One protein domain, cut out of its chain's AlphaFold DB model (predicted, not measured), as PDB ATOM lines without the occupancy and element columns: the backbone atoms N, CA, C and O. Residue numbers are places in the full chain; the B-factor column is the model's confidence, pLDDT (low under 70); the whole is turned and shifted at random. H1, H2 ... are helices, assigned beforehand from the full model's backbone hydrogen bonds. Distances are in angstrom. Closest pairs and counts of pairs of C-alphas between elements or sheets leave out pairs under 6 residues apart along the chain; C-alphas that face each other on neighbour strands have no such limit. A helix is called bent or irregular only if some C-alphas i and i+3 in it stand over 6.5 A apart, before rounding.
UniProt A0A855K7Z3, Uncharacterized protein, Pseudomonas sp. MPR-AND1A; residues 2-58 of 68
ATOM      1  N   GLN A   2      18.506 -21.209  47.690       85.38
ATOM      2  CA  GLN A   2      19.637 -20.283  47.940       85.38
ATOM      3  C   GLN A   2      19.962 -20.048  49.426       85.38
ATOM      4  O   GLN A   2      21.132 -19.962  49.780       85.38
ATOM      5  N   ALA A   3      18.943 -19.972  50.290       87.94
ATOM      6  CA  ALA A   3      19.138 -19.790  51.729       87.94
ATOM      7  C   ALA A   3      19.984 -20.913  52.352       87.94
ATOM      8  O   ALA A   3      20.933 -20.627  53.067       87.94
ATOM      9  N   VAL A   4      19.708 -22.173  51.996       93.00
ATOM     10  CA  VAL A   4      20.448 -23.341  52.504       93.00
ATOM     11  C   VAL A   4      21.916 -23.286  52.082       93.00
ATOM     12  O   VAL A   4      22.795 -23.521  52.899       93.00
ATOM     13  N   ILE A   5      22.185 -22.910  50.828       90.75
ATOM     14  CA  ILE A   5      23.553 -22.777  50.303       90.75
ATOM     15  C   ILE A   5      24.315 -21.689  51.065       90.75
ATOM     16  O   ILE A   5      25.452 -21.901  51.468       90.75
ATOM     17  N   LYS A   6      23.681 -20.534  51.295       90.69
ATOM     18  CA  LYS A   6      24.300 -19.446  52.059       90.69
ATOM     19  C   LYS A   6      24.608 -19.848  53.489       90.69
ATOM     20  O   LYS A   6      25.694 -19.551  53.958       90.69
ATOM     21  N   THR A   7      23.674 -20.520  54.157       93.19
ATOM     22  CA  THR A   7      23.892 -21.019  55.515       93.19
ATOM     23  C   THR A   7      25.042 -22.021  55.549       93.19
ATOM     24  O   THR A   7      25.918 -21.894  56.389       93.19
ATOM     25  N   ALA A   8      25.092 -22.964  54.606       93.19
ATOM     26  CA  ALA A   8      26.158 -23.963  54.547       93.19
ATOM     27  C   ALA A   8      27.548 -23.365  54.252       93.19
ATOM     28  O   ALA A   8      28.554 -23.935  54.659       93.19
ATOM     29  N   LEU A   9      27.612 -22.236  53.541       94.38
ATOM     30  CA  LEU A   9      28.865 -21.550  53.211       94.38
ATOM     31  C   LEU A   9      29.240 -20.438  54.199       94.38
ATOM     32  O   LEU A   9      30.316 -19.870  54.053       94.38
ATOM     33  N   ALA A  10      28.386 -20.114  55.174       91.88
ATOM     34  CA  ALA A  10      28.570 -18.955  56.050       91.88
ATOM     35  C   ALA A  10      29.880 -19.010  56.851       91.88
ATOM     36  O   ALA A  10      30.539 -17.985  57.007       91.88
ATOM     37  N   ASP A  11      30.270 -20.208  57.290       92.75
ATOM     38  CA  ASP A  11      31.457 -20.423  58.122       92.75
ATOM     39  C   ASP A  11      32.703 -20.823  57.307       92.75
ATOM     40  O   ASP A  11      33.744 -21.140  57.880       92.75
ATOM     41  N   ASN A  12      32.624 -20.837  55.968       94.12
ATOM     42  CA  ASN A  12      33.749 -21.220  55.116       94.12
ATOM     43  C   ASN A  12      34.585 -19.985  54.724       94.12
ATOM     44  O   ASN A  12      34.135 -19.197  53.889       94.12
ATOM     45  N   PRO A  13      35.827 -19.831  55.225       92.56
ATOM     46  CA  PRO A  13      36.656 -18.664  54.919       92.56
ATOM     47  C   PRO A  13      37.139 -18.614  53.459       92.56
ATOM     48  O   PRO A  13      37.601 -17.571  53.005       92.56
ATOM     49  N   TYR A  14      37.031 -19.717  52.714       92.75
ATOM     50  CA  TYR A  14      37.482 -19.825  51.325       92.75
ATOM     51  C   TYR A  14      36.371 -19.568  50.300       92.75
ATOM     52  O   TYR A  14      36.632 -19.591  49.098       92.75
ATOM     53  N   ALA A  15      35.128 -19.348  50.737       93.81
ATOM     54  CA  ALA A  15      33.990 -19.184  49.841       93.81
ATOM     55  C   ALA A  15      33.118 -17.990  50.239       93.81
ATOM     56  O   ALA A  15      32.768 -17.811  51.399       93.81
ATOM     57  N   VAL A  16      32.691 -17.203  49.247       93.38
ATOM     58  CA  VAL A  16      31.739 -16.101  49.449       93.38
ATOM     59  C   VAL A  16      30.559 -16.261  48.496       93.38
ATOM     60  O   VAL A  16      30.729 -16.349  47.281       93.38
ATOM     61  N   ALA A  17      29.340 -16.279  49.043       94.12
ATOM     62  CA  ALA A  17      28.110 -16.460  48.275       94.12
ATOM     63  C   ALA A  17      27.288 -15.162  48.180       94.12
ATOM     64  O   ALA A  17      26.669 -14.715  49.150       94.12
ATOM     65  N   TYR A  18      27.201 -14.588  46.979       94.56
ATOM     66  CA  TYR A  18      26.390 -13.398  46.705       94.56
ATOM     67  C   TYR A  18      25.028 -13.760  46.096       94.56
ATOM     68  O   TYR A  18      24.949 -14.573  45.179       94.56
ATOM     69  N   SER A  19      23.953 -13.105  46.555       93.88
ATOM     70  CA  SER A  19      22.656 -13.126  45.852       93.88
ATOM     71  C   SER A  19      22.416 -11.805  45.141       93.88
ATOM     72  O   SER A  19      22.777 -10.747  45.658       93.88
ATOM     73  N   TYR A  20      21.729 -11.879  44.006       94.44
ATOM     74  CA  TYR A  20      21.300 -10.731  43.217       94.44
ATOM     75  C   TYR A  20      19.763 -10.705  43.205       94.44
ATOM     76  O   TYR A  20      19.153 -11.517  42.505       94.44
ATOM     77  N   PRO A  21      19.118  -9.853  44.025       91.50
ATOM     78  CA  PRO A  21      17.661  -9.800  44.112       91.50
ATOM     79  C   PRO A  21      17.003  -9.527  42.755       91.50
ATOM     80  O   PRO A  21      17.497  -8.726  41.960       91.50
ATOM     81  N   GLY A  22      15.895 -10.219  42.485       92.12
ATOM     82  CA  GLY A  22      15.143 -10.083  41.234       92.12
ATOM     83  C   GLY A  22      15.834 -10.654  39.990       92.12
ATOM     84  O   GLY A  22      15.269 -10.566  38.905       92.12
ATOM     85  N   GLN A  23      17.026 -11.250  40.120       95.00
ATOM     86  CA  GLN A  23      17.743 -11.830  38.986       95.00
ATOM     87  C   GLN A  23      17.420 -13.308  38.807       95.00
ATOM     88  O   GLN A  23      17.360 -14.079  39.764       95.00
ATOM     89  N   SER A  24      17.248 -13.691  37.545       92.81
ATOM     90  CA  SER A  24      17.004 -15.072  37.133       92.81
ATOM     91  C   SER A  24      18.280 -15.732  36.611       92.81
ATOM     92  O   SER A  24      19.347 -15.117  36.535       92.81
ATOM     93  N   HIS A  25      18.178 -17.013  36.257       92.75
ATOM     94  CA  HIS A  25      19.276 -17.736  35.629       92.75
ATOM     95  C   HIS A  25      19.793 -16.993  34.383       92.75
ATOM     96  O   HIS A  25      19.019 -16.400  33.633       92.75
ATOM     97  N   ALA A  26      21.111 -17.041  34.173       94.19
ATOM     98  CA  ALA A  26      21.806 -16.400  33.057       94.19
ATOM     99  C   ALA A  26      21.671 -14.861  32.969       94.19
ATOM    100  O   ALA A  26      21.842 -14.303  31.886       94.19
ATOM    101  N   PHE A  27      21.456 -14.153  34.086       96.25
ATOM    102  CA  PHE A  27      21.377 -12.680  34.083       96.25
ATOM    103  C   PHE A  27      22.642 -11.969  33.568       96.25
ATOM    104  O   PHE A  27      22.568 -10.829  33.114       96.25
ATOM    105  N   ALA A  28      23.801 -12.634  33.621       96.62
ATOM    106  CA  ALA A  28      25.079 -12.104  33.142       96.62
ATOM    107  C   ALA A  28      25.367 -12.405  31.659       96.62
ATOM    108  O   ALA A  28      26.346 -11.906  31.106       96.62
ATOM    109  N   ARG A  29      24.537 -13.216  30.988       96.62
ATOM    110  CA  ARG A  29      24.730 -13.547  29.571       96.62
ATOM    111  C   ARG A  29      24.218 -12.400  28.701       96.62
ATOM    112  O   ARG A  29      23.008 -12.202  28.599       96.62
ATOM    113  N   HIS A  30      25.129 -11.679  28.050       93.06
ATOM    114  CA  HIS A  30      24.776 -10.624  27.098       93.06
ATOM    115  C   HIS A  30      23.802 -11.133  26.024       93.06
ATOM    116  O   HIS A  30      23.980 -12.223  25.478       93.06
ATOM    117  N   GLY A  31      22.757 -10.346  25.748       90.44
ATOM    118  CA  GLY A  31      21.721 -10.677  24.762       90.44
ATOM    119  C   GLY A  31      20.739 -11.778  25.187       90.44
ATOM    120  O   GLY A  31      19.884 -12.163  24.396       90.44
ATOM    121  N   GLY A  32      20.840 -12.301  26.414       91.19
ATOM    122  CA  GLY A  32      19.885 -13.272  26.949       91.19
ATOM    123  C   GLY A  32      18.566 -12.635  27.396       91.19
ATOM    124  O   GLY A  32      18.522 -11.466  27.769       91.19
ATOM    125  N   ALA A  33      17.499 -13.440  27.450       90.50
ATOM    126  CA  ALA A  33      16.159 -13.000  27.861       90.50
ATOM    127  C   ALA A  33      16.087 -12.421  29.290       90.50
ATOM    128  O   ALA A  33      15.189 -11.648  29.605       90.50
ATOM    129  N   HIS A  34      17.035 -12.787  30.154       93.19
ATOM    130  CA  HIS A  34      17.119 -12.307  31.535       93.19
ATOM    131  C   HIS A  34      18.323 -11.396  31.773       93.19
ATOM    132  O   HIS A  34      18.684 -11.163  32.925       93.19
ATOM    133  N   TYR A  35      18.968 -10.912  30.706       95.19
ATOM    134  CA  TYR A  35      20.140 -10.060  30.834       95.19
ATOM    135  C   TYR A  35      19.814  -8.811  31.654       95.19
ATOM    136  O   TYR A  35      18.900  -8.052  31.333       95.19
ATOM    137  N   ASN A  36      20.606  -8.582  32.696       96.62
ATOM    138  CA  ASN A  36      20.522  -7.386  33.512       96.62
ATOM    139  C   ASN A  36      21.906  -6.756  33.605       96.62
ATOM    140  O   ASN A  36      22.786  -7.267  34.294       96.62
ATOM    141  N   ALA A  37      22.088  -5.631  32.914       95.50
ATOM    142  CA  ALA A  37      23.386  -4.977  32.800       95.50
ATOM    143  C   ALA A  37      23.984  -4.582  34.158       95.50
ATOM    144  O   ALA A  37      25.179  -4.755  34.374       95.50
ATOM    145  N   GLN A  38      23.158  -4.097  35.089       96.25
ATOM    146  CA  GLN A  38      23.625  -3.653  36.399       96.25
ATOM    147  C   GLN A  38      24.088  -4.835  37.259       96.25
ATOM    148  O   GLN A  38      25.183  -4.806  37.822       96.25
ATOM    149  N   ALA A  39      23.278  -5.892  37.343       96.69
ATOM    150  CA  ALA A  39      23.630  -7.086  38.099       96.69
ATOM    151  C   ALA A  39      24.833  -7.807  37.475       96.69
ATOM    152  O   ALA A  39      25.719  -8.248  38.206       96.69
ATOM    153  N   ALA A  40      24.892  -7.883  36.140       97.44
ATOM    154  CA  ALA A  40      26.016  -8.456  35.405       97.44
ATOM    155  C   ALA A  40      27.317  -7.693  35.684       97.44
ATOM    156  O   ALA A  40      28.315  -8.310  36.046       97.44
ATOM    157  N   ALA A  41      27.298  -6.359  35.596       97.31
ATOM    158  CA  ALA A  41      28.463  -5.529  35.888       97.31
ATOM    159  C   ALA A  41      28.942  -5.703  37.338       97.31
ATOM    160  O   ALA A  41      30.138  -5.868  37.573       97.31
ATOM    161  N   LEU A  42      28.019  -5.741  38.305       97.62
ATOM    162  CA  LEU A  42      28.359  -5.967  39.711       97.62
ATOM    163  C   LEU A  42      28.982  -7.352  39.941       97.62
ATOM    164  O   LEU A  42      29.981  -7.470  40.652       97.62
ATOM    165  N   ALA A  43      28.396  -8.399  39.355       97.50
ATOM    166  CA  ALA A  43      28.921  -9.757  39.462       97.50
ATOM    167  C   ALA A  43      30.310  -9.874  38.824       97.50
ATOM    168  O   ALA A  43      31.231 -10.391  39.454       97.50
ATOM    169  N   ASN A  44      30.480  -9.323  37.622       97.38
ATOM    170  CA  ASN A  44      31.750  -9.335  36.902       97.38
ATOM    171  C   ASN A  44      32.835  -8.544  37.647       97.38
ATOM    172  O   ASN A  44      33.966  -9.013  37.726       97.38
ATOM    173  N   GLY A  45      32.495  -7.398  38.246       97.69
ATOM    174  CA  GLY A  45      33.427  -6.616  39.061       97.69
ATOM    175  C   GLY A  45      33.942  -7.393  40.274       97.69
ATOM    176  O   GLY A  45      35.142  -7.418  40.524       97.69
ATOM    177  N   ARG A  46      33.058  -8.111  40.983       97.56
ATOM    178  CA  ARG A  46      33.459  -8.991  42.099       97.56
ATOM    179  C   ARG A  46      34.382 -10.118  41.644       97.56
ATOM    180  O   ARG A  46      35.368 -10.397  42.321       97.56
ATOM    181  N   THR A  47      34.080 -10.742  40.507       96.81
ATOM    182  CA  THR A  47      34.938 -11.778  39.918       96.81
ATOM    183  C   THR A  47      36.311 -11.218  39.570       96.81
ATOM    184  O   THR A  47      37.313 -11.838  39.903       96.81
ATOM    185  N   TRP A  48      36.370 -10.035  38.952       96.75
ATOM    186  CA  TRP A  48      37.636  -9.384  38.625       96.75
ATOM    187  C   TRP A  48      38.483  -9.139  39.874       96.75
ATOM    188  O   TRP A  48      39.619  -9.594  39.921       96.75
ATOM    189  N   SER A  49      37.916  -8.514  40.910       94.81
ATOM    190  CA  SER A  49      38.637  -8.260  42.163       94.81
ATOM    191  C   SER A  49      39.117  -9.545  42.840       94.81
ATOM    192  O   SER A  49      40.213  -9.573  43.393       94.81
ATOM    193  N   HIS A  50      38.326 -10.619  42.790       94.69
ATOM    194  CA  HIS A  50      38.731 -11.918  43.326       94.69
ATOM    195  C   HIS A  50      39.928 -12.494  42.557       94.69
ATOM    196  O   HIS A  50      40.926 -12.879  43.161       94.69
ATOM    197  N   LEU A  51      39.859 -12.515  41.224       94.81
ATOM    198  CA  LEU A  51      40.942 -13.027  40.384       94.81
ATOM    199  C   LEU A  51      42.203 -12.167  40.487       94.81
ATOM    200  O   LEU A  51      43.297 -12.709  40.563       94.81
ATOM    201  N   GLU A  52      42.069 -10.845  40.535       93.75
ATOM    202  CA  GLU A  52      43.188  -9.934  40.766       93.75
ATOM    203  C   GLU A  52      43.879 -10.241  42.099       93.75
ATOM    204  O   GLU A  52      45.098 -10.405  42.134       93.75
ATOM    205  N   HIS A  53      43.108 -10.402  43.177       90.50
ATOM    206  CA  HIS A  53      43.657 -10.687  44.497       90.50
ATOM    207  C   HIS A  53      44.440 -12.005  44.545       90.50
ATOM    208  O   HIS A  53      45.510 -12.037  45.141       90.50
ATOM    209  N   TYR A  54      43.945 -13.073  43.912       91.25
ATOM    210  CA  TYR A  54      44.565 -14.400  44.025       91.25
ATOM    211  C   TYR A  54      45.540 -14.753  42.897       91.25
ATOM    212  O   TYR A  54      46.456 -15.531  43.125       91.25
ATOM    213  N   LEU A  55      45.372 -14.204  41.692       90.12
ATOM    214  CA  LEU A  55      46.223 -14.525  40.537       90.12
ATOM    215  C   LEU A  55      47.269 -13.447  40.247       90.12
ATOM    216  O   LEU A  55      48.302 -13.745  39.653       90.12
ATOM    217  N   CYS A  56      47.015 -12.187  40.617       78.25
ATOM    218  CA  CYS A  56      47.966 -11.098  40.377       78.25
ATOM    219  C   CYS A  56      48.915 -10.889  41.569       78.25
ATOM    220  O   CYS A  56      50.071 -10.518  41.366       78.25
ATOM    221  N   ALA A  57      48.463 -11.173  42.798       61.97
ATOM    222  CA  ALA A  57      49.308 -11.090  43.992       61.97
ATOM    223  C   ALA A  57      50.321 -12.249  44.122       61.97
ATOM    224  O   ALA A  57      51.286 -12.127  44.872       61.97
ATOM    225  N   ASP A  58      50.167 -13.332  43.350       57.38
ATOM    226  CA  ASP A  58      51.033 -14.528  43.367       57.38
ATOM    227  C   ASP A  58      52.399 -14.336  42.664       57.38
ATOM    228  O   ASP A  58      53.021 -15.265  42.164       57.38
TER     229      ASP A  58
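This is residues 2 to 58 of the 68 residues of an uncharacterized protein of Pseudomonas sp. MPR-AND1A (UniProt A0A855K7Z3). The model is a flat, open Z of chain: the short helix H1 makes one arm, an extended strand-like run of residues 14 to 21 doubles back beneath it as the diagonal, and the long helix H2 makes the other arm, running nearly the same way as H1. Residues 22 to 36 loop round at the turn into H2, and residues 47 to 58, of which 47 to 56 belong to H2, stick out at the far end. The printed part has 57 residues with two named helices, H1 then H2, and no named strand; the class is all helix, though under half of the residues, 28, are in named elements. The whole is loose, with a radius of gyration of the C-alphas of 13.4 A, and spans 36 by 31 by 12 A.

H1, residues 2 to 9, is followed by a long link of 27 residues, 10 to 36, and then by H2, residues 37 to 56. H1 and H2 are apart, with no C-alpha of the one within 8 A of the other. The N-to-C directions have x components of 0.86 in H1 and 0.91 in H2. In H1 and H2 every O i to N i+4 pair is within hydrogen-bond range. Neither helix is bent.

H1 begins at C-alpha 2 at (19.637, -20.283, 47.940) and measures 10.7 A from first to last C-alpha. In the link, x falls from C-alpha 14 at (37.482, -19.825, 51.325) to C-alpha 21 at (17.661, -9.800, 44.112). H2, Ala 37 to Cys 56, measures 26.4 A and ends at C-alpha 56 at (47.966, -11.098, 40.377).

The two C-alphas farthest apart, those of Ala 33 and Asp 58, are 38.2 A apart. The printed part has no cut. Its mean pLDDT is 92.4, and residues 57 to 58 are under 70.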